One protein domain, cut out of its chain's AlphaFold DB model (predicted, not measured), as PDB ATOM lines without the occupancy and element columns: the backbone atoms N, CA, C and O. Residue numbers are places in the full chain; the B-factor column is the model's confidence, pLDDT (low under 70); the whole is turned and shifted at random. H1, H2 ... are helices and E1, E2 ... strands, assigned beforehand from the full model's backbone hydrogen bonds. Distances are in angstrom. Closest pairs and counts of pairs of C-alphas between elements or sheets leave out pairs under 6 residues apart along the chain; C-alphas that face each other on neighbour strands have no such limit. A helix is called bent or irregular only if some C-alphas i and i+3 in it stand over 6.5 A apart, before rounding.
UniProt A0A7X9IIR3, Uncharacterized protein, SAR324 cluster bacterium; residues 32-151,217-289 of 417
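Overview. This is residues 32 to 151 and 217 to 289 of the 417 residues of an uncharacterized protein of SAR324 cluster bacterium (UniProt A0A7X9IIR3). A twisted, curled sheet of five strands, E2 E1 E3 E6 E7, makes the core, with H2 and H5 over one face and H1 and H6 on the other, and it curls round H6. At one end of the body the short strands E4 and E5 form a separate small sheet with H4 beyond it; H3 lies at the opposite end. The printed part has 193 residues, with six named helices and seven named strands in the order E1 H1 E2 H2 H3 E3 E4 H4 E5 H5 E6 E7 H6; the class is mixed, helices and strands. The large sheet is mixed and the small one antiparallel. The whole is compact, with a radius of gyration of the C-alphas of 16.8 A and spans of 50 by 37 by 34 A.

Arrangement. In the large sheet E2, residues 66 to 74, is an edge strand parallel to E1, residues 32 to 39, with N 35 and O 69 2.8 A apart. E1 is parallel to E3, residues 109 to 118 (N 112 and O 34, 2.8 A). E3 is parallel to E6, residues 244 to 252, with N 247 and O 113 2.8 A apart. E6 and E7, residues 257 to 260, form an antiparallel hairpin, with N 250 and O 259 2.8 A apart. H5, residues 218 to 234, is over E3 and E6 at a height over the sheet of 8.7 A. H2, residues 82 to 98, is on the same face and touches H5 at a steep tilt of 60 degrees, with residues 85 to 89 alone; the closest C-alphas are those of Val 85 and Leu 229, 6.6 A. H1, residues 48 to 63, touches H6, residues 271 to 281, at a steep tilt of 58 degrees, opposite ways, closest at the C-alphas of Ser 53 and Ile 275, 5.6 A. E1, H1, E2 form a strand-helix-strand unit, two parallel neighbour strands with a helix between, its crossover right-handed. H3, residues 100 to 104, only grazes the sheet. E4, residues 121 to 123, and E5, residues 140 to 142, are antiparallel, with N 122 and O 141 2.9 A apart; H4, residues 126 to 129, is apart from H5. Every O i to N i+4 pair is within hydrogen-bond range in H1, H2, H3 and H6, and 11 of 13 in H5; H4 is too short for one.

Along the chain. E1 begins at C-alpha 32 (35.832, 45.590, 20.618). E3 is 28.5 A long, E2 25.8 A and H5 24.8 A; H5 is irregular, with C-alphas 219 and 222 7.0 A apart. H6 ends at C-alpha 281 (26.587, 21.216, 17.039).

Size, cuts and confidence. The two C-alphas farthest apart are those of Ala 105 and Asn 145, 53.0 A. Residues 152 to 216 are not printed, and C-alphas 151 and 217 are 12.1 A apart across the cut. Of the links printed whole, none is long. The mean pLDDT of the printed part is 91.4, and no printed residue is under 70.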
ATOM      1  N   VAL A  32      35.145  46.493  19.685       94.69
ATOM      2  CA  VAL A  32      35.832  45.590  20.618       94.69
ATOM      3  C   VAL A  32      34.810  45.004  21.594       94.69
ATOM      4  O   VAL A  32      34.033  45.741  22.199       94.69
ATOM      5  N   GLU A  33      34.804  43.686  21.765       96.00
ATOM      6  CA  GLU A  33      34.047  42.987  22.806       96.00
ATOM      7  C   GLU A  33      35.027  42.345  23.794       96.00
ATOM      8  O   GLU A  33      35.897  41.563  23.414       96.00
ATOM      9  N   VAL A  34      34.882  42.660  25.079       96.00
ATOM     10  CA  VAL A  34      35.666  42.057  26.160       96.00
ATOM     11  C   VAL A  34      34.736  41.186  26.992       96.00
ATOM     12  O   VAL A  34      33.796  41.680  27.615       96.00
ATOM     13  N   HIS A  35      35.018  39.890  27.017       96.88
ATOM     14  CA  HIS A  35      34.274  38.880  27.756       96.88
ATOM     15  C   HIS A  35      35.111  38.365  28.922       96.88
ATOM     16  O   HIS A  35      36.218  37.871  28.732       96.88
ATOM     17  N   ILE A  36      34.567  38.432  30.133       96.75
ATOM     18  CA  ILE A  36      35.193  37.885  31.337       96.75
ATOM     19  C   ILE A  36      34.301  36.766  31.869       96.75
ATOM     20  O   ILE A  36      33.182  37.017  32.315       96.75
ATOM     21  N   ILE A  37      34.774  35.524  31.804       96.19
ATOM     22  CA  ILE A  37      34.092  34.367  32.386       96.19
ATOM     23  C   ILE A  37      34.559  34.192  33.826       96.19
ATOM     24  O   ILE A  37      35.748  34.019  34.074       96.19
ATOM     25  N   ILE A  38      33.610  34.170  34.756       97.19
ATOM     26  CA  ILE A  38      33.816  33.689  36.118       97.19
ATOM     27  C   ILE A  38      33.270  32.269  36.146       97.19
ATOM     28  O   ILE A  38      32.054  32.071  36.134       97.19
ATOM     29  N   GLY A  39      34.176  31.296  36.096       94.88
ATOM     30  CA  GLY A  39      33.854  29.873  36.035       94.88
ATOM     31  C   GLY A  39      34.388  29.113  37.242       94.88
ATOM     32  O   GLY A  39      35.198  29.627  38.019       94.88
ATOM     33  N   CYS A  40      33.954  27.862  37.377       94.50
ATOM     34  CA  CYS A  40      34.350  27.032  38.502       94.50
ATOM     35  C   CYS A  40      35.793  26.522  38.366       94.50
ATOM     36  O   CYS A  40      36.299  26.263  37.268       94.50
ATOM     37  N   SER A  41      36.444  26.304  39.508       92.69
ATOM     38  CA  SER A  41      37.723  25.588  39.605       92.69
ATOM     39  C   SER A  41      37.659  24.122  39.164       92.69
ATOM     40  O   SER A  41      38.709  23.529  38.915       92.69
ATOM     41  N   ASP A  42      36.454  23.553  39.028       91.88
ATOM     42  CA  ASP A  42      36.212  22.173  38.601       91.88
ATOM     43  C   ASP A  42      37.002  21.835  37.334       91.88
ATOM     44  O   ASP A  42      37.027  22.589  36.354       91.88
ATOM     45  N   SER A  43      37.674  20.687  37.356       87.38
ATOM     46  CA  SER A  43      38.559  20.278  36.266       87.38
ATOM     47  C   SER A  43      37.838  19.995  34.946       87.38
ATOM     48  O   SER A  43      38.460  20.058  33.885       87.38
ATOM     49  N   ARG A  44      36.522  19.766  34.987       89.38
ATOM     50  CA  ARG A  44      35.661  19.471  33.830       89.38
ATOM     51  C   ARG A  44      35.129  20.723  33.133       89.38
ATOM     52  O   ARG A  44      34.668  20.630  31.998       89.38
ATOM     53  N   ASP A  45      35.233  21.883  33.787       84.19
ATOM     54  CA  ASP A  45      34.621  23.146  33.350       84.19
ATOM     55  C   ASP A  45      35.073  23.614  31.957       84.19
ATOM     56  O   ASP A  45      34.299  24.225  31.221       84.19
ATOM     57  N   LEU A  46      36.301  23.266  31.558       83.81
ATOM     58  CA  LEU A  46      36.819  23.493  30.208       83.81
ATOM     59  C   LEU A  46      37.134  22.185  29.507       83.81
ATOM     60  O   LEU A  46      37.791  21.313  30.074       83.81
ATOM     61  N   SER A  47      36.743  22.130  28.238       84.31
ATOM     62  CA  SER A  47      37.052  21.051  27.308       84.31
ATOM     63  C   SER A  47      37.897  21.518  26.134       84.31
ATOM     64  O   SER A  47      37.970  22.708  25.809       84.31
ATOM     65  N   ARG A  48      38.481  20.547  25.430       86.00
ATOM     66  CA  ARG A  48      39.111  20.767  24.122       86.00
ATOM     67  C   ARG A  48      38.107  21.368  23.133       86.00
ATOM     68  O   ARG A  48      38.438  22.323  22.432       86.00
ATOM     69  N   ALA A  49      36.862  20.882  23.157       87.69
ATOM     70  CA  ALA A  49      35.771  21.393  22.326       87.69
ATOM     71  C   ALA A  49      35.452  22.876  22.597       87.69
ATOM     72  O   ALA A  49      35.187  23.625  21.652       87.69
ATOM     73  N   PHE A  50      35.510  23.318  23.861       90.69
ATOM     74  CA  PHE A  50      35.325  24.729  24.217       90.69
ATOM     75  C   PHE A  50      36.414  25.603  23.600       90.69
ATOM     76  O   PHE A  50      36.102  26.574  22.911       90.69
ATOM     77  N   ASN A  51      37.685  25.235  23.793       89.69
ATOM     78  CA  ASN A  51      38.815  26.020  23.292       89.69
ATOM     79  C   ASN A  51      38.793  26.118  21.760       89.69
ATOM     80  O   ASN A  51      38.909  27.212  21.216       89.69
ATOM     81  N   GLN A  52      38.547  25.001  21.066       90.25
ATOM     82  CA  GLN A  52      38.438  24.973  19.602       90.25
ATOM     83  C   GLN A  52      37.278  25.838  19.090       90.25
ATOM     84  O   GLN A  52      37.442  26.611  18.147       90.25
ATOM     85  N   SER A  53      36.108  25.746  19.732       91.94
ATOM     86  CA  SER A  53      34.938  26.551  19.360       91.94
ATOM     87  C   SER A  53      35.171  28.042  19.598       91.94
ATOM     88  O   SER A  53      34.757  28.865  18.782       91.94
ATOM     89  N   CYS A  54      35.848  28.391  20.696       92.50
ATOM     90  CA  CYS A  54      36.231  29.758  21.020       92.50
ATOM     91  C   CYS A  54      37.207  30.330  19.987       92.50
ATOM     92  O   CYS A  54      36.959  31.408  19.458       92.50
ATOM     93  N   GLU A  55      38.288  29.614  19.671       91.38
ATOM     94  CA  GLU A  55      39.291  30.064  18.698       91.38
ATOM     95  C   GLU A  55      38.681  30.279  17.309       91.38
ATOM     96  O   GLU A  55      38.911  31.323  16.699       91.38
ATOM     97  N   ALA A  56      37.846  29.347  16.841       92.12
ATOM     98  CA  ALA A  56      37.145  29.487  15.567       92.12
ATOM     99  C   ALA A  56      36.230  30.723  15.547       92.12
ATOM    100  O   ALA A  56      36.271  31.508  14.603       92.12
ATOM    101  N   LEU A  57      35.444  30.935  16.610       95.06
ATOM    102  CA  LEU A  57      34.559  32.097  16.708       95.06
ATOM    103  C   LEU A  57      35.333  33.418  16.788       95.06
ATOM    104  O   LEU A  57      34.910  34.382  16.167       95.06
ATOM    105  N   ILE A  58      36.464  33.486  17.501       93.88
ATOM    106  CA  ILE A  58      37.299  34.703  17.537       93.88
ATOM    107  C   ILE A  58      37.759  35.081  16.125       93.88
ATOM    108  O   ILE A  58      37.699  36.254  15.760       93.88
ATOM    109  N   MET A  59      38.192  34.102  15.324       92.50
ATOM    110  CA  MET A  59      38.632  34.352  13.949       92.50
ATOM    111  C   MET A  59      37.477  34.830  13.058       92.50
ATOM    112  O   MET A  59      37.638  35.813  12.339       92.50
ATOM    113  N   GLU A  60      36.300  34.204  13.157       94.31
ATOM    114  CA  GLU A  60      35.099  34.621  12.414       94.31
ATOM    115  C   GLU A  60      34.642  36.045  12.774       94.31
ATOM    116  O   GLU A  60      34.207  36.806  11.910       94.31
ATOM    117  N   GLU A  61      34.730  36.426  14.050       94.56
ATOM    118  CA  GLU A  61      34.402  37.781  14.505       94.56
ATOM    119  C   GLU A  61      35.416  38.805  13.997       94.56
ATOM    120  O   GLU A  61      35.037  39.893  13.551       94.56
ATOM    121  N   LEU A  62      36.699  38.439  13.996       92.94
ATOM    122  CA  LEU A  62      37.765  39.288  13.488       92.94
ATOM    123  C   LEU A  62      37.574  39.598  11.998       92.94
ATOM    124  O   LEU A  62      37.683  40.757  11.604       92.94
ATOM    125  N   GLU A  63      37.199  38.601  11.190       92.00
ATOM    126  CA  GLU A  63      36.852  38.773   9.770       92.00
ATOM    127  C   GLU A  63      35.667  39.732   9.554       92.00
ATOM    128  O   GLU A  63      35.570  40.396   8.522       92.00
ATOM    129  N   GLN A  64      34.776  39.860  10.541       92.38
ATOM    130  CA  GLN A  64      33.638  40.785  10.509       92.38
ATOM    131  C   GLN A  64      33.985  42.196  11.021       92.38
ATOM    132  O   GLN A  64      33.113  43.077  11.063       92.38
ATOM    133  N   GLY A  65      35.249  42.436  11.379       92.94
ATOM    134  CA  GLY A  65      35.729  43.686  11.962       92.94
ATOM    135  C   GLY A  65      35.441  43.788  13.459       92.94
ATOM    136  O   GLY A  65      35.253  44.888  13.975       92.94
ATOM    137  N   LYS A  66      35.362  42.668  14.180       94.38
ATOM    138  CA  LYS A  66      35.166  42.652  15.630       94.38
ATOM    139  C   LYS A  66      36.343  41.995  16.337       94.38
ATOM    140  O   LYS A  66      36.610  40.813  16.157       94.38
ATOM    141  N   LEU A  67      36.991  42.745  17.220       93.44
ATOM    142  CA  LEU A  67      38.003  42.195  18.115       93.44
ATOM    143  C   LEU A  67      37.318  41.635  19.362       93.44
ATOM    144  O   LEU A  67      36.642  42.379  20.069       93.44
ATOM    145  N   VAL A  68      37.500  40.343  19.633       94.31
ATOM    146  CA  VAL A  68      36.959  39.678  20.824       94.31
ATOM    147  C   VAL A  68      38.101  39.256  21.740       94.31
ATOM    148  O   VAL A  68      38.982  38.500  21.332       94.31
ATOM    149  N   GLU A  69      38.059  39.703  22.992       92.88
ATOM    150  CA  GLU A  69      38.953  39.245  24.058       92.88
ATOM    151  C   GLU A  69      38.180  38.394  25.061       92.88
ATOM    152  O   GLU A  69      37.130  38.807  25.553       92.88
ATOM    153  N   LEU A  70      38.708  37.211  25.383       92.31
ATOM    154  CA  LEU A  70      38.139  36.319  26.388       92.31
ATOM    155  C   LEU A  70      39.117  36.140  27.554       92.31
ATOM    156  O   LEU A  70      40.220  35.622  27.384       92.31
ATOM    157  N   HIS A  71      38.672  36.525  28.745       91.75
ATOM    158  CA  HIS A  71      39.373  36.359  30.013       91.75
ATOM    159  C   HIS A  71      38.639  35.366  30.899       91.75
ATOM    160  O   HIS A  71      37.415  35.225  30.810       91.75
ATOM    161  N   ARG A  72      39.380  34.693  31.782       90.88
ATOM    162  CA  ARG A  72      38.796  33.696  32.674       90.88
ATOM    163  C   ARG A  72      39.332  33.788  34.094       90.88
ATOM    164  O   ARG A  72      40.516  33.579  34.344       90.88
ATOM    165  N   GLU A  73      38.405  33.990  35.012       93.88
ATOM    166  CA  GLU A  73      38.570  33.844  36.450       93.88
ATOM    167  C   GLU A  73      38.133  32.425  36.842       93.88
ATOM    168  O   GLU A  73      37.044  31.984  36.468       93.88
ATOM    169  N   SER A  74      38.985  31.698  37.572       93.50
ATOM    170  CA  SER A  74      38.649  30.365  38.090       93.50
ATOM    171  C   SER A  74      38.428  30.465  39.596       93.50
ATOM    172  O   SER A  74      39.394  30.512  40.362       93.50
ATOM    173  N   ALA A  75      37.162  30.493  40.005       91.94
ATOM    174  CA  ALA A  75      36.739  30.604  41.396       91.94
ATOM    175  C   ALA A  75      35.980  29.339  41.804       91.94
ATOM    176  O   ALA A  75      35.030  28.945  41.128       91.94
ATOM    177  N   ALA A  76      36.361  28.690  42.905       91.38
ATOM    178  CA  ALA A  76      35.681  27.475  43.346       91.38
ATOM    179  C   ALA A  76      34.187  27.757  43.572       91.38
ATOM    180  O   ALA A  76      33.821  28.670  44.311       91.38
ATOM    181  N   GLY A  77      33.325  27.011  42.877       92.31
ATOM    182  CA  GLY A  77      31.873  27.184  42.937       92.31
ATOM    183  C   GLY A  77      31.361  28.502  42.365       92.31
ATOM    184  O   GLY A  77      30.180  28.777  42.514       92.31
ATOM    185  N   THR A  78      32.197  29.325  41.729       95.19
ATOM    186  CA  THR A  78      31.792  30.626  41.169       95.19
ATOM    187  C   THR A  78      31.243  31.590  42.234       95.19
ATOM    188  O   THR A  78      30.347  32.388  41.972       95.19
ATOM    189  N   PHE A  79      31.752  31.528  43.467       96.31
ATOM    190  CA  PHE A  79      31.410  32.512  44.495       96.31
ATOM    191  C   PHE A  79      32.059  33.871  44.204       96.31
ATOM    192  O   PHE A  79      33.262  33.957  43.960       96.31
ATOM    193  N   ILE A  80      31.266  34.941  44.267       96.56
ATOM    194  CA  ILE A  80      31.729  36.317  44.084       96.56
ATOM    195  C   ILE A  80      32.120  36.882  45.442       96.56
ATOM    196  O   ILE A  80      31.295  37.375  46.211       96.56
ATOM    197  N   THR A  81      33.408  36.796  45.733       94.69
ATOM    198  CA  THR A  81      34.041  37.368  46.920       94.69
ATOM    199  C   THR A  81      34.708  38.712  46.607       94.69
ATOM    200  O   THR A  81      34.882  39.054  45.434       94.69
ATOM    201  N   PRO A  82      35.101  39.502  47.626       92.94
ATOM    202  CA  PRO A  82      35.755  40.794  47.407       92.94
ATOM    203  C   PRO A  82      37.007  40.734  46.516       92.94
ATOM    204  O   PRO A  82      37.242  41.650  45.733       92.94
ATOM    205  N   ASP A  83      37.790  39.656  46.590       91.50
ATOM    206  CA  ASP A  83      38.953  39.426  45.727       91.50
ATOM    207  C   ASP A  83      38.562  39.167  44.267       91.50
ATOM    208  O   ASP A  83      39.208  39.704  43.370       91.50
ATOM    209  N   ILE A  84      37.471  38.437  44.012       94.94
ATOM    210  CA  ILE A  84      36.940  38.261  42.655       94.94
ATOM    211  C   ILE A  84      36.413  39.590  42.111       94.94
ATOM    212  O   ILE A  84      36.710  39.938  40.973       94.94
ATOM    213  N   VAL A  85      35.695  40.378  42.916       96.06
ATOM    214  CA  VAL A  85      35.237  41.721  42.510       96.06
ATOM    215  C   VAL A  85      36.420  42.612  42.120       96.06
ATOM    216  O   VAL A  85      36.387  43.242  41.064       96.06
ATOM    217  N   GLU A  86      37.474  42.644  42.940       94.31
ATOM    218  CA  GLU A  86      38.708  43.380  42.637       94.31
ATOM    219  C   GLU A  86      39.365  42.880  41.344       94.31
ATOM    220  O   GLU A  86      39.769  43.678  40.501       94.31
ATOM    221  N   SER A  87      39.430  41.560  41.160       94.12
ATOM    222  CA  SER A  87      39.989  40.924  39.965       94.12
ATOM    223  C   SER A  87      39.258  41.358  38.688       94.12
ATOM    224  O   SER A  87      39.869  41.777  37.700       94.12
ATOM    225  N   ILE A  88      37.920  41.359  38.731       96.25
ATOM    226  CA  ILE A  88      37.072  41.827  37.630       96.25
ATOM    227  C   ILE A  88      37.280  43.316  37.366       96.25
ATOM    228  O   ILE A  88      37.437  43.709  36.210       96.25
ATOM    229  N   ARG A  89      37.322  44.146  38.414       95.25
ATOM    230  CA  ARG A  89      37.570  45.589  38.287       95.25
ATOM    231  C   ARG A  89      38.906  45.863  37.603       95.25
ATOM    232  O   ARG A  89      38.949  46.635  36.649       95.25
ATOM    233  N   ASN A  90      39.974  45.212  38.055       92.94
ATOM    234  CA  ASN A  90      41.306  45.393  37.488       92.94
ATOM    235  C   ASN A  90      41.365  44.911  36.045       92.94
ATOM    236  O   ASN A  90      41.878  45.627  35.194       92.94
ATOM    237  N   THR A  91      40.731  43.781  35.733       92.88
ATOM    238  CA  THR A  91      40.617  43.315  34.348       92.88
ATOM    239  C   THR A  91      39.895  44.342  33.469       92.88
ATOM    240  O   THR A  91      40.392  44.687  32.400       92.88
ATOM    241  N   ILE A  92      38.757  44.890  33.915       94.94
ATOM    242  CA  ILE A  92      38.018  45.926  33.172       94.94
ATOM    243  C   ILE A  92      38.890  47.167  32.945       94.94
ATOM    244  O   ILE A  92      39.002  47.633  31.810       94.94
ATOM    245  N   ASN A  93      39.529  47.680  33.996       93.00
ATOM    246  CA  ASN A  93      40.378  48.869  33.919       93.00
ATOM    247  C   ASN A  93      41.576  48.655  32.986       93.00
ATOM    248  O   ASN A  93      41.813  49.476  32.098       93.00
ATOM    249  N   ASP A  94      42.266  47.520  33.117       91.00
ATOM    250  CA  ASP A  94      43.390  47.142  32.261       91.00
ATOM    251  C   ASP A  94      42.974  47.077  30.790       91.00
ATOM    252  O   ASP A  94      43.728  47.497  29.912       91.00
ATOM    253  N   ARG A  95      41.778  46.549  30.493       91.44
ATOM    254  CA  ARG A  95      41.273  46.451  29.116       91.44
ATOM    255  C   ARG A  95      40.858  47.801  28.551       91.44
ATOM    256  O   ARG A  95      41.206  48.111  27.415       91.44
ATOM    257  N   ILE A  96      40.182  48.635  29.334       91.25
ATOM    258  CA  ILE A  96      39.853  50.007  28.922       91.25
ATOM    259  C   ILE A  96      41.133  50.792  28.624       91.25
ATOM    260  O   ILE A  96      41.205  51.499  27.618       91.25
ATOM    261  N   GLN A  97      42.158  50.643  29.465       91.06
ATOM    262  CA  GLN A  97      43.449  51.284  29.259       91.06
ATOM    263  C   GLN A  97      44.167  50.741  28.016       91.06
ATOM    264  O   GLN A  97      44.645  51.533  27.204       91.06
ATOM    265  N   ALA A  98      44.209  49.417  27.832       89.69
ATOM    266  CA  ALA A  98      44.823  48.787  26.662       89.69
ATOM    267  C   ALA A  98      44.182  49.256  25.344       89.69
ATOM    268  O   ALA A  98      44.882  49.455  24.352       89.69
ATOM    269  N   HIS A  99      42.872  49.516  25.355       90.62
ATOM    270  CA  HIS A  99      42.112  49.960  24.186       90.62
ATOM    271  C   HIS A  99      41.897  51.472  24.103       90.62
ATOM    272  O   HIS A  99      41.107  51.940  23.284       90.62
ATOM    273  N   GLN A 100      42.613  52.275  24.895       89.56
ATOM    274  CA  GLN A 100      42.405  53.727  24.943       89.56
ATOM    275  C   GLN A 100      42.550  54.399  23.565       89.56
ATOM    276  O   GLN A 100      41.849  55.369  23.271       89.56
ATOM    277  N   VAL A 101      43.438  53.888  22.706       87.06
ATOM    278  CA  VAL A 101      43.610  54.376  21.327       87.06
ATOM    279  C   VAL A 101      42.347  54.132  20.497       87.06
ATOM    280  O   VAL A 101      41.889  55.042  19.809       87.06
ATOM    281  N   HIS A 102      41.740  52.949  20.612       87.06
ATOM    282  CA  HIS A 102      40.498  52.608  19.919       87.06
ATOM    283  C   HIS A 102      39.322  53.456  20.414       87.06
ATOM    284  O   HIS A 102      38.586  54.010  19.599       87.06
ATOM    285  N   ILE A 103      39.207  53.661  21.731       85.88
ATOM    286  CA  ILE A 103      38.187  54.544  22.323       85.88
ATOM    287  C   ILE A 103      38.311  55.965  21.762       85.88
ATOM    288  O   ILE A 103      37.319  56.560  21.346       85.88
ATOM    289  N   LYS A 104      39.535  56.512  21.705       89.19
ATOM    290  CA  LYS A 104      39.798  57.850  21.143       89.19
ATOM    291  C   LYS A 104      39.468  57.943  19.651       89.19
ATOM    292  O   LYS A 104      39.116  59.022  19.187       89.19
ATOM    293  N   ALA A 105      39.554  56.832  18.922       87.44
ATOM    294  CA  ALA A 105      39.149  56.730  17.522       87.44
ATOM    295  C   ALA A 105      37.628  56.537  17.332       87.44
ATOM    296  O   ALA A 105      37.172  56.402  16.200       87.44
ATOM    297  N   GLY A 106      36.838  56.524  18.413       89.62
ATOM    298  CA  GLY A 106      35.384  56.353  18.363       89.62
ATOM    299  C   GLY A 106      34.921  54.901  18.234       89.62
ATOM    300  O   GLY A 106      33.740  54.670  17.981       89.62
ATOM    301  N   LEU A 107      35.814  53.920  18.415       91.56
ATOM    302  CA  LEU A 107      35.436  52.509  18.387       91.56
ATOM    303  C   LEU A 107      34.668  52.139  19.663       91.56
ATOM    304  O   LEU A 107      35.186  52.343  20.766       91.56
ATOM    305  N   PRO A 108      33.455  51.574  19.543       92.69
ATOM    306  CA  PRO A 108      32.705  51.121  20.701       92.69
ATOM    307  C   PRO A 108      33.392  49.917  21.353       92.69
ATOM    308  O   PRO A 108      33.846  48.992  20.672       92.69
ATOM    309  N   ILE A 109      33.420  49.934  22.686       93.94
ATOM    310  CA  ILE A 109      33.862  48.816  23.520       93.94
ATOM    311  C   ILE A 109      32.671  48.315  24.326       93.94
ATOM    312  O   ILE A 109      32.044  49.076  25.065       93.94
ATOM    313  N   GLU A 110      32.373  47.030  24.193       95.62
ATOM    314  CA  GLU A 110      31.330  46.353  24.954       95.62
ATOM    315  C   GLU A 110      31.964  45.412  25.982       95.62
ATOM    316  O   GLU A 110      32.807  44.580  25.649       95.62
ATOM    317  N   LEU A 111      31.549  45.544  27.243       97.31
ATOM    318  CA  LEU A 111      32.057  44.741  28.354       97.31
ATOM    319  C   LEU A 111      30.994  43.740  28.800       97.31
ATOM    320  O   LEU A 111      29.868  44.122  29.140       97.31
ATOM    321  N   PHE A 112      31.370  42.466  28.838       97.69
ATOM    322  CA  PHE A 112      30.535  41.367  29.295       97.69
ATOM    323  C   PHE A 112      31.221  40.612  30.428       97.69
ATOM    324  O   PHE A 112      32.366  40.186  30.303       97.69
ATOM    325  N   VAL A 113      30.494  40.391  31.520       97.94
ATOM    326  CA  VAL A 113      30.906  39.491  32.599       97.94
ATOM    327  C   VAL A 113      29.905  38.344  32.686       97.94
ATOM    328  O   VAL A 113      28.693  38.562  32.750       97.94
ATOM    329  N   HIS A 114      30.399  37.114  32.654       97.62
ATOM    330  CA  HIS A 114      29.596  35.897  32.645       97.62
ATOM    331  C   HIS A 114      29.808  35.149  33.957       97.62
ATOM    332  O   HIS A 114      30.872  34.581  34.180       97.62
ATOM    333  N   VAL A 115      28.796  35.151  34.823       97.75
ATOM    334  CA  VAL A 115      28.791  34.372  36.064       97.75
ATOM    335  C   VAL A 115      28.270  32.976  35.740       97.75
ATOM    336  O   VAL A 115      27.077  32.790  35.495       97.75
ATOM    337  N   MET A 116      29.171  32.000  35.688       95.69
ATOM    338  CA  MET A 116      28.874  30.655  35.206       95.69
ATOM    339  C   MET A 116      29.019  29.638  36.333       95.69
ATOM    340  O   MET A 116      30.129  29.293  36.737       95.69
ATOM    341  N   ALA A 117      27.893  29.155  36.853       95.12
ATOM    342  CA  ALA A 117      27.885  27.953  37.680       95.12
ATOM    343  C   ALA A 117      27.924  26.707  36.779       95.12
ATOM    344  O   ALA A 117      27.661  26.795  35.580       95.12
ATOM    345  N   HIS A 118      28.182  25.539  37.361       93.88
ATOM    346  CA  HIS A 118      28.015  24.262  36.670       93.88
ATOM    347  C   HIS A 118      27.200  23.286  37.516       93.88
ATOM    348  O   HIS A 118      27.154  23.394  38.744       93.88
ATOM    349  N   GLY A 119      26.569  22.318  36.861       91.94
ATOM    350  CA  GLY A 119      25.824  21.258  37.528       91.94
ATOM    351  C   GLY A 119      24.952  20.468  36.570       91.94
ATOM    352  O   GLY A 119      24.795  20.849  35.412       91.94
ATOM    353  N   ASN A 120      24.348  19.388  37.059       91.12
ATOM    354  CA  ASN A 120      23.358  18.662  36.280       91.12
ATOM    355  C   ASN A 120      22.006  19.360  36.381       91.12
ATOM    356  O   ASN A 120      21.307  19.255  37.397       91.12
ATOM    357  N   VAL A 121      21.656  20.099  35.332       91.56
ATOM    358  CA  VAL A 121      20.377  20.794  35.233       91.56
ATOM    359  C   VAL A 121      19.681  20.460  33.927       91.56
ATOM    360  O   VAL A 121      20.304  20.381  32.873       91.56
ATOM    361  N   ARG A 122      18.362  20.328  33.977       90.94
ATOM    362  CA  ARG A 122      17.526  20.118  32.793       90.94
ATOM    363  C   ARG A 122      16.429  21.162  32.720       90.94
ATOM    364  O   ARG A 122      16.035  21.732  33.741       90.94
ATOM    365  N   LEU A 123      15.936  21.412  31.511       90.38
ATOM    366  CA  LEU A 123      14.735  22.222  31.336       90.38
ATOM    367  C   LEU A 123      13.539  21.499  31.947       90.38
ATOM    368  O   LEU A 123      13.391  20.290  31.791       90.38
ATOM    369  N   ARG A 124      12.681  22.252  32.627       90.75
ATOM    370  CA  ARG A 124      11.402  21.745  33.115       90.75
ATOM    371  C   ARG A 124      10.425  21.595  31.956       90.75
ATOM    372  O   ARG A 124      10.351  22.469  31.093       90.75
ATOM    373  N   ASP A 125       9.578  20.577  32.024       86.50
ATOM    374  CA  ASP A 125       8.537  20.317  31.019       86.50
ATOM    375  C   ASP A 125       7.589  21.515  30.819       86.50
ATOM    376  O   ASP A 125       7.093  21.771  29.722       86.50
ATOM    377  N   CYS A 126       7.377  22.318  31.869       79.94
ATOM    378  CA  CYS A 126       6.524  23.502  31.807       79.94
ATOM    379  C   CYS A 126       7.077  24.634  30.923       79.94
ATOM    380  O   CYS A 126       6.317  25.530  30.559       79.94
ATOM    381  N   VAL A 127       8.359  24.605  30.540       84.31
ATOM    382  CA  VAL A 127       8.959  25.618  29.653       84.31
ATOM    383  C   VAL A 127       8.364  25.538  28.250       84.31
ATOM    384  O   VAL A 127       8.094  26.572  27.644       84.31
ATOM    385  N   SER A 128       8.085  24.331  27.749       79.94
ATOM    386  CA  SER A 128       7.424  24.144  26.451       79.94
ATOM    387  C   SER A 128       6.005  24.716  26.442       79.94
ATOM    388  O   SER A 128       5.557  25.237  25.423       79.94
ATOM    389  N   ALA A 129       5.314  24.659  27.584       82.12
ATOM    390  CA  ALA A 129       3.977  25.223  27.757       82.12
ATOM    391  C   ALA A 129       3.990  26.742  28.017       82.12
ATOM    392  O   ALA A 129       2.992  27.415  27.765       82.12
ATOM    393  N   ASN A 130       5.102  27.296  28.513       85.25
ATOM    394  CA  ASN A 130       5.258  28.725  28.765       85.25
ATOM    395  C   ASN A 130       6.667  29.219  28.377       85.25
ATOM    396  O   ASN A 130       7.561  29.287  29.228       85.25
ATOM    397  N   PRO A 131       6.858  29.645  27.114       82.56
ATOM    398  CA  PRO A 131       8.140  30.149  26.625       82.56
ATOM    399  C   PRO A 131       8.680  31.367  27.385       82.56
ATOM    400  O   PRO A 131       9.884  31.604  27.346       82.56
ATOM    401  N   ALA A 132       7.836  32.118  28.105       83.50
ATOM    402  CA  ALA A 132       8.283  33.245  28.929       83.50
ATOM    403  C   ALA A 132       9.129  32.804  30.137       83.50
ATOM    404  O   ALA A 132       9.840  33.621  30.719       83.50
ATOM    405  N   LEU A 133       9.069  31.522  30.516       83.75
ATOM    406  CA  LEU A 133       9.936  30.955  31.550       83.75
ATOM    407  C   LEU A 133      11.343  30.667  31.040       83.75
ATOM    408  O   LEU A 133      12.259  30.587  31.864       83.75
ATOM    409  N   ASN A 134      11.516  30.488  29.724       84.19
ATOM    410  CA  ASN A 134      12.809  30.187  29.123       84.19
ATOM    411  C   ASN A 134      13.834  31.223  29.583       84.19
ATOM    412  O   ASN A 134      13.506  32.398  29.631       84.19
ATOM    413  N   GLY A 135      15.034  30.771  29.952       84.19
ATOM    414  CA  GLY A 135      16.156  31.583  30.423       84.19
ATOM    415  C   GLY A 135      16.003  32.245  31.805       84.19
ATOM    416  O   GLY A 135      16.739  33.184  32.119       84.19
ATOM    417  N   THR A 136      15.046  31.792  32.618       90.31
ATOM    418  CA  THR A 136      14.888  32.188  34.029       90.31
ATOM    419  C   THR A 136      15.315  31.051  34.965       90.31
ATOM    420  O   THR A 136      15.347  29.886  34.567       90.31
ATOM    421  N   ILE A 137      15.531  31.344  36.252       90.94
ATOM    422  CA  ILE A 137      15.753  30.312  37.288       90.94
ATOM    423  C   ILE A 137      14.602  29.290  37.410       90.94
ATOM    424  O   ILE A 137      14.762  28.239  38.033       90.94
ATOM    425  N   HIS A 138      13.423  29.598  36.860       91.56
ATOM    426  CA  HIS A 138      12.254  28.721  36.873       91.56
ATOM    427  C   HIS A 138      12.205  27.778  35.670       91.56
ATOM    428  O   HIS A 138      11.456  26.806  35.721       91.56
ATOM    429  N   ALA A 139      13.000  28.025  34.620       90.06
ATOM    430  CA  ALA A 139      13.080  27.128  33.469       90.06
ATOM    431  C   ALA A 139      13.879  25.861  33.751       90.06
ATOM    432  O   ALA A 139      13.672  24.863  33.071       90.06
ATOM    433  N   VAL A 140      14.781  25.892  34.731       92.12
ATOM    434  CA  VAL A 140      15.678  24.773  35.021       92.12
ATOM    435  C   VAL A 140      15.312  24.073  36.326       92.12
ATOM    436  O   VAL A 140      14.817  24.677  37.288       92.12
ATOM    437  N   GLU A 141      15.581  22.778  36.381       92.88
ATOM    438  CA  GLU A 141      15.613  21.980  37.601       92.88
ATOM    439  C   GLU A 141      16.929  21.217  37.718       92.88
ATOM    440  O   GLU A 141      17.551  20.878  36.716       92.88
ATOM    441  N   MET A 142      17.369  20.998  38.955       92.62
ATOM    442  CA  MET A 142      18.611  20.308  39.269       92.62
ATOM    443  C   MET A 142      18.301  18.828  39.413       92.62
ATOM    444  O   MET A 142      17.325  18.475  40.075       92.62
ATOM    445  N   VAL A 143      19.148  17.979  38.841       91.81
ATOM    446  CA  VAL A 143      19.106  16.539  39.085       91.81
ATOM    447  C   VAL A 143      19.804  16.270  40.427       91.81
ATOM    448  O   VAL A 143      21.009  16.527  40.553       91.81
ATOM    449  N   PRO A 144      19.080  15.804  41.464       89.38
ATOM    450  CA  PRO A 144      19.675  15.563  42.776       89.38
ATOM    451  C   PRO A 144      20.758  14.484  42.713       89.38
ATOM    452  O   PRO A 144      20.648  13.538  41.936       89.38
ATOM    453  N   ASN A 145      21.785  14.604  43.559       87.19
ATOM    454  CA  ASN A 145      22.864  13.617  43.718       87.19
ATOM    455  C   ASN A 145      23.654  13.287  42.437       87.19
ATOM    456  O   ASN A 145      24.325  12.257  42.374       87.19
ATOM    457  N   SER A 146      23.604  14.149  41.415       89.50
ATOM    458  CA  SER A 146      24.401  13.942  40.208       89.50
ATOM    459  C   SER A 146      25.903  14.065  40.510       89.50
ATOM    460  O   SER A 146      26.310  15.043  41.143       89.50
ATOM    461  N   PRO A 147      26.765  13.168  39.987       85.44
ATOM    462  CA  PRO A 147      28.224  13.278  40.119       85.44
ATOM    463  C   PRO A 147      28.816  14.502  39.393       85.44
ATOM    464  O   PRO A 147      29.987  14.843  39.581       85.44
ATOM    465  N   THR A 148      28.026  15.164  38.547       88.44
ATOM    466  CA  THR A 148      28.390  16.400  37.838       88.44
ATOM    467  C   THR A 148      27.949  17.673  38.556       88.44
ATOM    468  O   THR A 148      28.318  18.764  38.123       88.44
ATOM    469  N   ASN A 149      27.222  17.560  39.677       92.06
ATOM    470  CA  ASN A 149      26.929  18.710  40.529       92.06
ATOM    471  C   ASN A 149      28.221  19.275  41.131       92.06
ATOM    472  O   ASN A 149      29.196  18.555  41.364       92.06
ATOM    473  N   CYS A 150      28.232  20.589  41.351       91.81
ATOM    474  CA  CYS A 150      29.382  21.266  41.925       91.81
ATOM    475  C   CYS A 150      29.665  20.753  43.340       91.81
ATOM    476  O   CYS A 150      28.785  20.765  44.198       91.81
ATOM    477  N   GLY A 151      30.920  20.381  43.607       90.50
ATOM    478  CA  GLY A 151      31.350  19.968  44.948       90.50
ATOM    479  C   GLY A 151      31.184  21.066  46.004       90.50
ATOM    480  O   GLY A 151      31.053  20.765  47.182       90.50
ATOM    481  N   ASP A 217      21.367  25.886  46.133       91.69
ATOM    482  CA  ASP A 217      20.638  25.593  44.893       91.69
ATOM    483  C   ASP A 217      21.431  26.080  43.674       91.69
ATOM    484  O   ASP A 217      21.463  27.276  43.368       91.69
ATOM    485  N   LEU A 218      22.033  25.141  42.933       89.56
ATOM    486  CA  LEU A 218      22.854  25.437  41.749       89.56
ATOM    487  C   LEU A 218      22.109  26.251  40.684       89.56
ATOM    488  O   LEU A 218      22.726  27.011  39.940       89.56
ATOM    489  N   ARG A 219      20.780  26.136  40.627       89.12
ATOM    490  CA  ARG A 219      19.944  26.839  39.645       89.12
ATOM    491  C   ARG A 219      19.865  28.332  39.921       89.12
ATOM    492  O   ARG A 219      19.707  29.118  38.992       89.12
ATOM    493  N   ARG A 220      19.897  28.709  41.201       92.69
ATOM    494  CA  ARG A 220      19.796  30.100  41.663       92.69
ATOM    495  C   ARG A 220      21.162  30.723  41.874       92.69
ATOM    496  O   ARG A 220      21.303  31.925  41.673       92.69
ATOM    497  N   HIS A 221      22.154  29.900  42.203       95.56
ATOM    498  CA  HIS A 221      23.489  30.336  42.584       95.56
ATOM    499  C   HIS A 221      24.089  31.359  41.616       95.56
ATOM    500  O   HIS A 221      24.391  32.474  42.022       95.56
ATOM    501  N   ALA A 222      24.165  31.056  40.316       95.31
ATOM    502  CA  ALA A 222      24.729  31.991  39.336       95.31
ATOM    503  C   ALA A 222      24.002  33.353  39.315       95.31
ATOM    504  O   ALA A 222      24.633  34.397  39.145       95.31
ATOM    505  N   CYS A 223      22.681  33.367  39.518       95.06
ATOM    506  CA  CYS A 223      21.903  34.602  39.609       95.06
ATOM    507  C   CYS A 223      22.181  35.377  40.894       95.06
ATOM    508  O   CYS A 223      22.368  36.588  40.826       95.06
ATOM    509  N   GLU A 224      22.228  34.700  42.039       96.38
ATOM    510  CA  GLU A 224      22.556  35.311  43.332       96.38
ATOM    511  C   GLU A 224      23.949  35.948  43.285       96.38
ATOM    512  O   GLU A 224      24.122  37.119  43.614       96.38
ATOM    513  N   GLN A 225      24.922  35.219  42.743       97.44
ATOM    514  CA  GLN A 225      26.285  35.695  42.537       97.44
ATOM    515  C   GLN A 225      26.356  36.870  41.543       97.44
ATOM    516  O   GLN A 225      27.068  37.847  41.783       97.44
ATOM    517  N   LYS A 226      25.557  36.857  40.466       96.94
ATOM    518  CA  LYS A 226      25.406  38.014  39.565       96.94
ATOM    519  C   LYS A 226      24.890  39.257  40.293       96.94
ATOM    520  O   LYS A 226      25.342  40.353  39.962       96.94
ATOM    521  N   LEU A 227      23.951  39.118  41.233       96.88
ATOM    522  CA  LEU A 227      23.440  40.250  42.013       96.88
ATOM    523  C   LEU A 227      24.527  40.821  42.926       96.88
ATOM    524  O   LEU A 227      24.771  42.022  42.876       96.88
ATOM    525  N   VAL A 228      25.258  39.959  43.642       97.38
ATOM    526  CA  VAL A 228      26.408  40.370  44.470       97.38
ATOM    527  C   VAL A 228      27.433  41.146  43.639       97.38
ATOM    528  O   VAL A 228      27.851  42.238  44.026       97.38
ATOM    529  N   LEU A 229      27.800  40.627  42.461       97.56
ATOM    530  CA  LEU A 229      28.731  41.311  41.564       97.56
ATOM    531  C   LEU A 229      28.174  42.654  41.081       97.56
ATOM    532  O   LEU A 229      28.891  43.653  41.074       97.56
ATOM    533  N   ARG A 230      26.903  42.695  40.662       96.81
ATOM    534  CA  ARG A 230      26.268  43.925  40.180       96.81
ATOM    535  C   ARG A 230      26.277  45.007  41.252       96.81
ATOM    536  O   ARG A 230      26.634  46.141  40.939       96.81
ATOM    537  N   ASP A 231      25.906  44.665  42.478       97.00
ATOM    538  CA  ASP A 231      25.861  45.611  43.590       97.00
ATOM    539  C   ASP A 231      27.255  46.159  43.898       97.00
ATOM    540  O   ASP A 231      27.421  47.373  44.031       97.00
ATOM    541  N   ALA A 232      28.273  45.295  43.907       96.50
ATOM    542  CA  ALA A 232      29.651  45.704  44.144       96.50
ATOM    543  C   ALA A 232      30.197  46.629  43.038       96.50
ATOM    544  O   ALA A 232      30.824  47.643  43.341       96.50
ATOM    545  N   LEU A 233      29.924  46.329  41.761       95.88
ATOM    546  CA  LEU A 233      30.360  47.177  40.642       95.88
ATOM    547  C   LEU A 233      29.590  48.507  40.579       95.88
ATOM    548  O   LEU A 233      30.164  49.522  40.199       95.88
ATOM    549  N   ASN A 234      28.313  48.534  40.973       94.12
ATOM    550  CA  ASN A 234      27.510  49.763  41.010       94.12
ATOM    551  C   ASN A 234      27.963  50.744  42.105       94.12
ATOM    552  O   ASN A 234      27.785  51.953  41.956       94.12
ATOM    553  N   GLN A 235      28.513  50.233  43.208       94.12
ATOM    554  CA  GLN A 235      29.059  51.049  44.298       94.12
ATOM    555  C   GLN A 235      30.429  51.652  43.953       94.12
ATOM    556  O   GLN A 235      30.896  52.561  44.639       94.12
ATOM    557  N   ASP A 236      31.065  51.182  42.880       92.81
ATOM    558  CA  ASP A 236      32.361  51.669  42.437       92.81
ATOM    559  C   ASP A 236      32.231  52.951  41.603       92.81
ATOM    560  O   ASP A 236      31.738  52.960  40.469       92.81
ATOM    561  N   ALA A 237      32.731  54.057  42.155       92.81
ATOM    562  CA  ALA A 237      32.704  55.355  41.492       92.81
ATOM    563  C   ALA A 237      33.466  55.369  40.153       92.81
ATOM    564  O   ALA A 237      33.072  56.105  39.248       92.81
ATOM    565  N   SER A 238      34.517  54.554  40.005       91.12
ATOM    566  CA  SER A 238      35.310  54.475  38.771       91.12
ATOM    567  C   SER A 238      34.570  53.771  37.631       91.12
ATOM    568  O   SER A 238      34.845  54.041  36.463       91.12
ATOM    569  N   LEU A 239      33.577  52.932  37.953       92.44
ATOM    570  CA  LEU A 239      32.825  52.136  36.979       92.44
ATOM    571  C   LEU A 239      31.437  52.697  36.646       92.44
ATOM    572  O   LEU A 239      30.789  52.218  35.717       92.44
ATOM    573  N   ARG A 240      30.982  53.747  37.344       88.12
ATOM    574  CA  ARG A 240      29.612  54.288  37.243       88.12
ATOM    575  C   ARG A 240      29.162  54.659  35.823       88.12
ATOM    576  O   ARG A 240      27.976  54.568  35.518       88.12
ATOM    577  N   ASN A 241      30.090  55.081  34.965       86.62
ATOM    578  CA  ASN A 241      29.803  55.510  33.589       86.62
ATOM    579  C   ASN A 241      30.159  54.450  32.536       86.62
ATOM    580  O   ASN A 241      30.111  54.727  31.338       86.62
ATOM    581  N   ILE A 242      30.535  53.247  32.966       89.94
ATOM    582  CA  ILE A 242      30.927  52.154  32.084       89.94
ATOM    583  C   ILE A 242      29.752  51.182  31.981       89.94
ATOM    584  O   ILE A 242      29.267  50.637  32.973       89.94
ATOM    585  N   ARG A 243      29.279  50.936  30.755       92.19
ATOM    586  CA  ARG A 243      28.218  49.953  30.521       92.19
ATOM    587  C   ARG A 243      28.793  48.540  30.600       92.19
ATOM    588  O   ARG A 243      29.390  48.056  29.646       92.19
ATOM    589  N   ILE A 244      28.556  47.873  31.728       96.12
ATOM    590  CA  ILE A 244      28.967  46.483  31.965       96.12
ATOM    591  C   ILE A 244      27.737  45.576  31.907       96.12
ATOM    592  O   ILE A 244      26.838  45.675  32.754       96.12
ATOM    593  N   ASN A 245      27.690  44.668  30.934       96.94
ATOM    594  CA  ASN A 245      26.647  43.652  30.824       96.94
ATOM    595  C   ASN A 245      27.039  42.443  31.683       96.94
ATOM    596  O   ASN A 245      28.071  41.830  31.444       96.94
ATOM    597  N   ILE A 246      26.224  42.080  32.676       97.06
ATOM    598  CA  ILE A 246      26.483  40.899  33.514       97.06
ATOM    599  C   ILE A 246      25.418  39.857  33.215       97.06
ATOM    600  O   ILE A 246      24.223  40.140  33.364       97.06
ATOM    601  N   THR A 247      25.855  38.670  32.814       96.88
ATOM    602  CA  THR A 247      24.987  37.519  32.565       96.88
ATOM    603  C   THR A 247      25.211  36.420  33.590       96.88
ATOM    604  O   THR A 247      26.262  36.378  34.230       96.88
ATOM    605  N   ALA A 248      24.216  35.554  33.756       96.62
ATOM    606  CA  ALA A 248      24.319  34.384  34.617       96.62
ATOM    607  C   ALA A 248      23.720  33.137  33.967       96.62
ATOM    608  O   ALA A 248      22.684  33.199  33.291       96.62
ATOM    609  N   GLY A 249      24.359  31.999  34.208       95.38
ATOM    610  CA  GLY A 249      23.913  30.723  33.677       95.38
ATOM    611  C   GLY A 249      24.548  29.524  34.366       95.38
ATOM    612  O   GLY A 249      25.479  29.659  35.163       95.38
ATOM    613  N   VAL A 250      24.023  28.351  34.033       95.00
ATOM    614  CA  VAL A 250      24.501  27.055  34.508       95.00
ATOM    615  C   VAL A 250      24.985  26.245  33.311       95.00
ATOM    616  O   VAL A 250      24.218  25.963  32.391       95.00
ATOM    617  N   GLN A 251      26.262  25.883  33.313       93.81
ATOM    618  CA  GLN A 251      26.828  24.919  32.382       93.81
ATOM    619  C   GLN A 251      26.429  23.509  32.819       93.81
ATOM    620  O   GLN A 251      26.750  23.083  33.931       93.81
ATOM    621  N   ASN A 252      25.749  22.780  31.941       92.00
ATOM    622  CA  ASN A 252      25.482  21.367  32.143       92.00
ATOM    623  C   ASN A 252      26.519  20.532  31.383       92.00
ATOM    624  O   ASN A 252      26.669  20.639  30.167       92.00
ATOM    625  N   TYR A 253      27.260  19.709  32.124       88.38
ATOM    626  CA  TYR A 253      28.271  18.818  31.558       88.38
ATOM    627  C   TYR A 253      27.668  17.613  30.824       88.38
ATOM    628  O   TYR A 253      28.359  17.024  30.005       88.38
ATOM    629  N   GLU A 254      26.412  17.247  31.099       87.06
ATOM    630  CA  GLU A 254      25.761  16.069  30.512       87.06
ATOM    631  C   GLU A 254      25.275  16.304  29.079       87.06
ATOM    632  O   GLU A 254      25.454  15.453  28.215       87.06
ATOM    633  N   ASP A 255      24.694  17.471  28.804       87.00
ATOM    634  CA  ASP A 255      24.199  17.836  27.469       87.00
ATOM    635  C   ASP A 255      25.059  18.906  26.772       87.00
ATOM    636  O   ASP A 255      24.696  19.396  25.693       87.00
ATOM    637  N   HIS A 256      26.179  19.270  27.406       86.75
ATOM    638  CA  HIS A 256      27.141  20.285  26.980       86.75
ATOM    639  C   HIS A 256      26.499  21.633  26.634       86.75
ATOM    640  O   HIS A 256      26.960  22.356  25.744       86.75
ATOM    641  N   PHE A 257      25.411  21.975  27.325       88.31
ATOM    642  CA  PHE A 257      24.666  23.199  27.102       88.31
ATOM    643  C   PHE A 257      24.890  24.221  28.217       88.31
ATOM    644  O   PHE A 257      25.093  23.891  29.385       88.31
ATOM    645  N   TYR A 258      24.820  25.496  27.844       92.56
ATOM    646  CA  TYR A 258      24.844  26.609  28.781       92.56
ATOM    647  C   TYR A 258      23.437  27.189  28.933       92.56
ATOM    648  O   TYR A 258      22.909  27.849  28.037       92.56
ATOM    649  N   TYR A 259      22.826  26.929  30.086       92.31
ATOM    650  CA  TYR A 259      21.501  27.422  30.432       92.31
ATOM    651  C   TYR A 259      21.602  28.805  31.065       92.31
ATOM    652  O   TYR A 259      21.911  28.938  32.247       92.31
ATOM    653  N   ARG A 260      21.295  29.854  30.296       92.69
ATOM    654  CA  ARG A 260      21.030  31.195  30.840       92.69
ATOM    655  C   ARG A 260      19.910  31.109  31.885       92.69
ATOM    656  O   ARG A 260      18.889  30.483  31.622       92.69
ATOM    657  N   VAL A 261      20.068  31.750  33.043       92.88
ATOM    658  CA  VAL A 261      19.026  31.795  34.099       92.88
ATOM    659  C   VAL A 261      18.694  33.218  34.556       92.88
ATOM    660  O   VAL A 261      18.026  33.433  35.562       92.88
ATOM    661  N   ASP A 262      19.146  34.211  33.798       90.56
ATOM    662  CA  ASP A 262      19.309  35.589  34.243       90.56
ATOM    663  C   ASP A 262      18.280  36.594  33.717       90.56
ATOM    664  O   ASP A 262      18.435  37.793  33.973       90.56
ATOM    665  N   SER A 263      17.288  36.119  32.961       85.00
ATOM    666  CA  SER A 263      16.215  36.903  32.336       85.00
ATOM    667  C   SER A 263      16.666  38.031  31.387       85.00
ATOM    668  O   SER A 263      15.851  38.847  30.954       85.00
ATOM    669  N   ASN A 264      17.949  38.104  31.010       86.38
ATOM    670  CA  ASN A 264      18.497  39.195  30.191       86.38
ATOM    671  C   ASN A 264      18.259  38.994  28.673       86.38
ATOM    672  O   ASN A 264      19.198  39.092  27.877       86.38
ATOM    673  N   PHE A 265      17.044  38.670  28.224       75.69
ATOM    674  CA  PHE A 265      16.795  38.348  26.799       75.69
ATOM    675  C   PHE A 265      17.067  39.505  25.843       75.69
ATOM    676  O   PHE A 265      17.412  39.277  24.688       75.69
ATOM    677  N   HIS A 266      16.982  40.741  26.337       84.12
ATOM    678  CA  HIS A 266      17.284  41.944  25.565       84.12
ATOM    679  C   HIS A 266      18.734  41.995  25.049       84.12
ATOM    680  O   HIS A 266      19.010  42.743  24.118       84.12
ATOM    681  N   LEU A 267      19.658  41.218  25.632       87.12
ATOM    682  CA  LEU A 267      21.042  41.116  25.156       87.12
ATOM    683  C   LEU A 267      21.201  40.177  23.950       87.12
ATOM    684  O   LEU A 267      22.257  40.175  23.327       87.12
ATOM    685  N   GLY A 268      20.187  39.367  23.627       88.44
ATOM    686  CA  GLY A 268      20.323  38.282  22.656       88.44
ATOM    687  C   GLY A 268      21.376  37.236  23.072       88.44
ATOM    688  O   GLY A 268      21.774  37.182  24.245       88.44
ATOM    689  N   PRO A 269      21.804  36.369  22.133       91.62
ATOM    690  CA  PRO A 269      22.931  35.461  22.333       91.62
ATOM    691  C   PRO A 269      24.256  36.227  22.420       91.62
ATOM    692  O   PRO A 269      24.650  36.925  21.487       91.62
ATOM    693  N   THR A 270      24.966  36.054  23.526       94.69
ATOM    694  CA  THR A 270      26.320  36.576  23.738       94.69
ATOM    695  C   THR A 270      27.377  35.727  23.021       94.69
ATOM    696  O   THR A 270      27.089  34.653  22.488       94.69
ATOM    697  N   PHE A 271      28.635  36.179  23.013       95.81
ATOM    698  CA  PHE A 271      29.759  35.383  22.508       95.81
ATOM    699  C   PHE A 271      29.860  34.008  23.195       95.81
ATOM    700  O   PHE A 271      29.957  32.990  22.513       95.81
ATOM    701  N   VAL A 272      29.716  33.960  24.524       94.81
ATOM    702  CA  VAL A 272      29.739  32.705  25.297       94.81
ATOM    703  C   VAL A 272      28.575  31.785  24.929       94.81
ATOM    704  O   VAL A 272      28.792  30.594  24.713       94.81
ATOM    705  N   ASP A 273      27.361  32.322  24.755       94.25
ATOM    706  CA  ASP A 273      26.202  31.528  24.310       94.25
ATOM    707  C   ASP A 273      26.477  30.847  22.954       94.25
ATOM    708  O   ASP A 273      26.089  29.699  22.716       94.25
ATOM    709  N   ARG A 274      27.191  31.540  22.058       95.44
ATOM    710  CA  ARG A 274      27.554  31.023  20.732       95.44
ATOM    711  C   ARG A 274      28.658  29.971  20.779       95.44
ATOM    712  O   ARG A 274      28.577  29.029  19.992       95.44
ATOM    713  N   ILE A 275      29.611  30.069  21.714       94.69
ATOM    714  CA  ILE A 275      30.606  29.008  21.953       94.69
ATOM    715  C   ILE A 275      29.889  27.696  22.279       94.69
ATOM    716  O   ILE A 275      30.077  26.708  21.573       94.69
ATOM    717  N   TYR A 276      29.001  27.694  23.277       93.06
ATOM    718  CA  TYR A 276      28.283  26.479  23.679       93.06
ATOM    719  C   TYR A 276      27.331  25.963  22.599       93.06
ATOM    720  O   TYR A 276      27.224  24.754  22.389       93.06
ATOM    721  N   LYS A 277      26.679  26.861  21.850       93.31
ATOM    722  CA  LYS A 277      25.873  26.463  20.689       93.31
ATOM    723  C   LYS A 277      26.717  25.730  19.642       93.31
ATOM    724  O   LYS A 277      26.264  24.716  19.113       93.31
ATOM    725  N   ARG A 278      27.926  26.224  19.351       92.69
ATOM    726  CA  ARG A 278      28.849  25.595  18.399       92.69
ATOM    727  C   ARG A 278      29.358  24.253  18.914       92.69
ATOM    728  O   ARG A 278      29.279  23.278  18.172       92.69
ATOM    729  N   MET A 279      29.780  24.186  20.178       90.56
ATOM    730  CA  MET A 279      30.202  22.936  20.820       90.56
ATOM    731  C   MET A 279      29.138  21.847  20.682       90.56
ATOM    732  O   MET A 279      29.444  20.749  20.235       90.56
ATOM    733  N   LYS A 280      27.874  22.171  20.983       88.25
ATOM    734  CA  LYS A 280      26.751  21.226  20.890       88.25
ATOM    735  C   LYS A 280      26.455  20.756  19.462       88.25
ATOM    736  O   LYS A 280      25.891  19.684  19.276       88.25
ATOM    737  N   SER A 281      26.789  21.564  18.455       88.19
ATOM    738  CA  SER A 281      26.587  21.216  17.039       88.19
ATOM    739  C   SER A 281      27.721  20.385  16.429       88.19
ATOM    740  O   SER A 281      27.562  19.879  15.320       88.19
ATOM    741  N   GLY A 282      28.857  20.273  17.119       85.25
ATOM    742  CA  GLY A 282      30.039  19.551  16.659       85.25
ATOM    743  C   GLY A 282      30.322  18.284  17.472       85.25
ATOM    744  O   GLY A 282      29.615  17.981  18.432       85.25
ATOM    745  N   PRO A 283      31.370  17.527  17.102       83.00
ATOM    746  CA  PRO A 283      31.887  16.465  17.953       83.00
ATOM    747  C   PRO A 283      32.444  17.055  19.256       83.00
ATOM    748  O   PRO A 283      33.056  18.123  19.253       83.00
ATOM    749  N   ILE A 284      32.265  16.329  20.360       84.62
ATOM    750  CA  ILE A 284      32.759  16.706  21.690       84.62
ATOM    751  C   ILE A 284      33.757  15.623  22.123       84.62
ATOM    752  O   ILE A 284      33.345  14.608  22.686       84.62
ATOM    753  N   PRO A 285      35.058  15.781  21.805       80.19
ATOM    754  CA  PRO A 285      36.049  14.708  21.935       80.19
ATOM    755  C   PRO A 285      36.226  14.179  23.363       80.19
ATOM    756  O   PRO A 285      36.648  13.045  23.553       80.19
ATOM    757  N   ASP A 286      35.910  14.998  24.363       81.50
ATOM    758  CA  ASP A 286      36.098  14.746  25.792       81.50
ATOM    759  C   ASP A 286      34.773  14.698  26.581       81.50
ATOM    760  O   ASP A 286      34.747  14.919  27.795       81.50
ATOM    761  N   ALA A 287      33.661  14.374  25.906       84.88
ATOM    762  CA  ALA A 287      32.334  14.288  26.523       84.88
ATOM    763  C   ALA A 287      32.289  13.309  27.710       84.88
ATOM    764  O   ALA A 287      31.763  13.627  28.776       84.88
ATOM    765  N   ALA A 288      32.903  12.131  27.551       85.81
ATOM    766  CA  ALA A 288      32.926  11.093  28.582       85.81
ATOM    767  C   ALA A 288      33.648  11.553  29.862       85.81
ATOM    768  O   ALA A 288      33.241  11.210  30.970       85.81
ATOM    769  N   GLN A 289      34.701  12.357  29.726       85.62
ATOM    770  CA  GLN A 289      35.473  12.890  30.844       85.62
ATOM    771  C   GLN A 289      34.688  13.970  31.602       85.62
ATOM    772  O   GLN A 289      34.783  14.042  32.828       85.62
TER     773      GLN A 289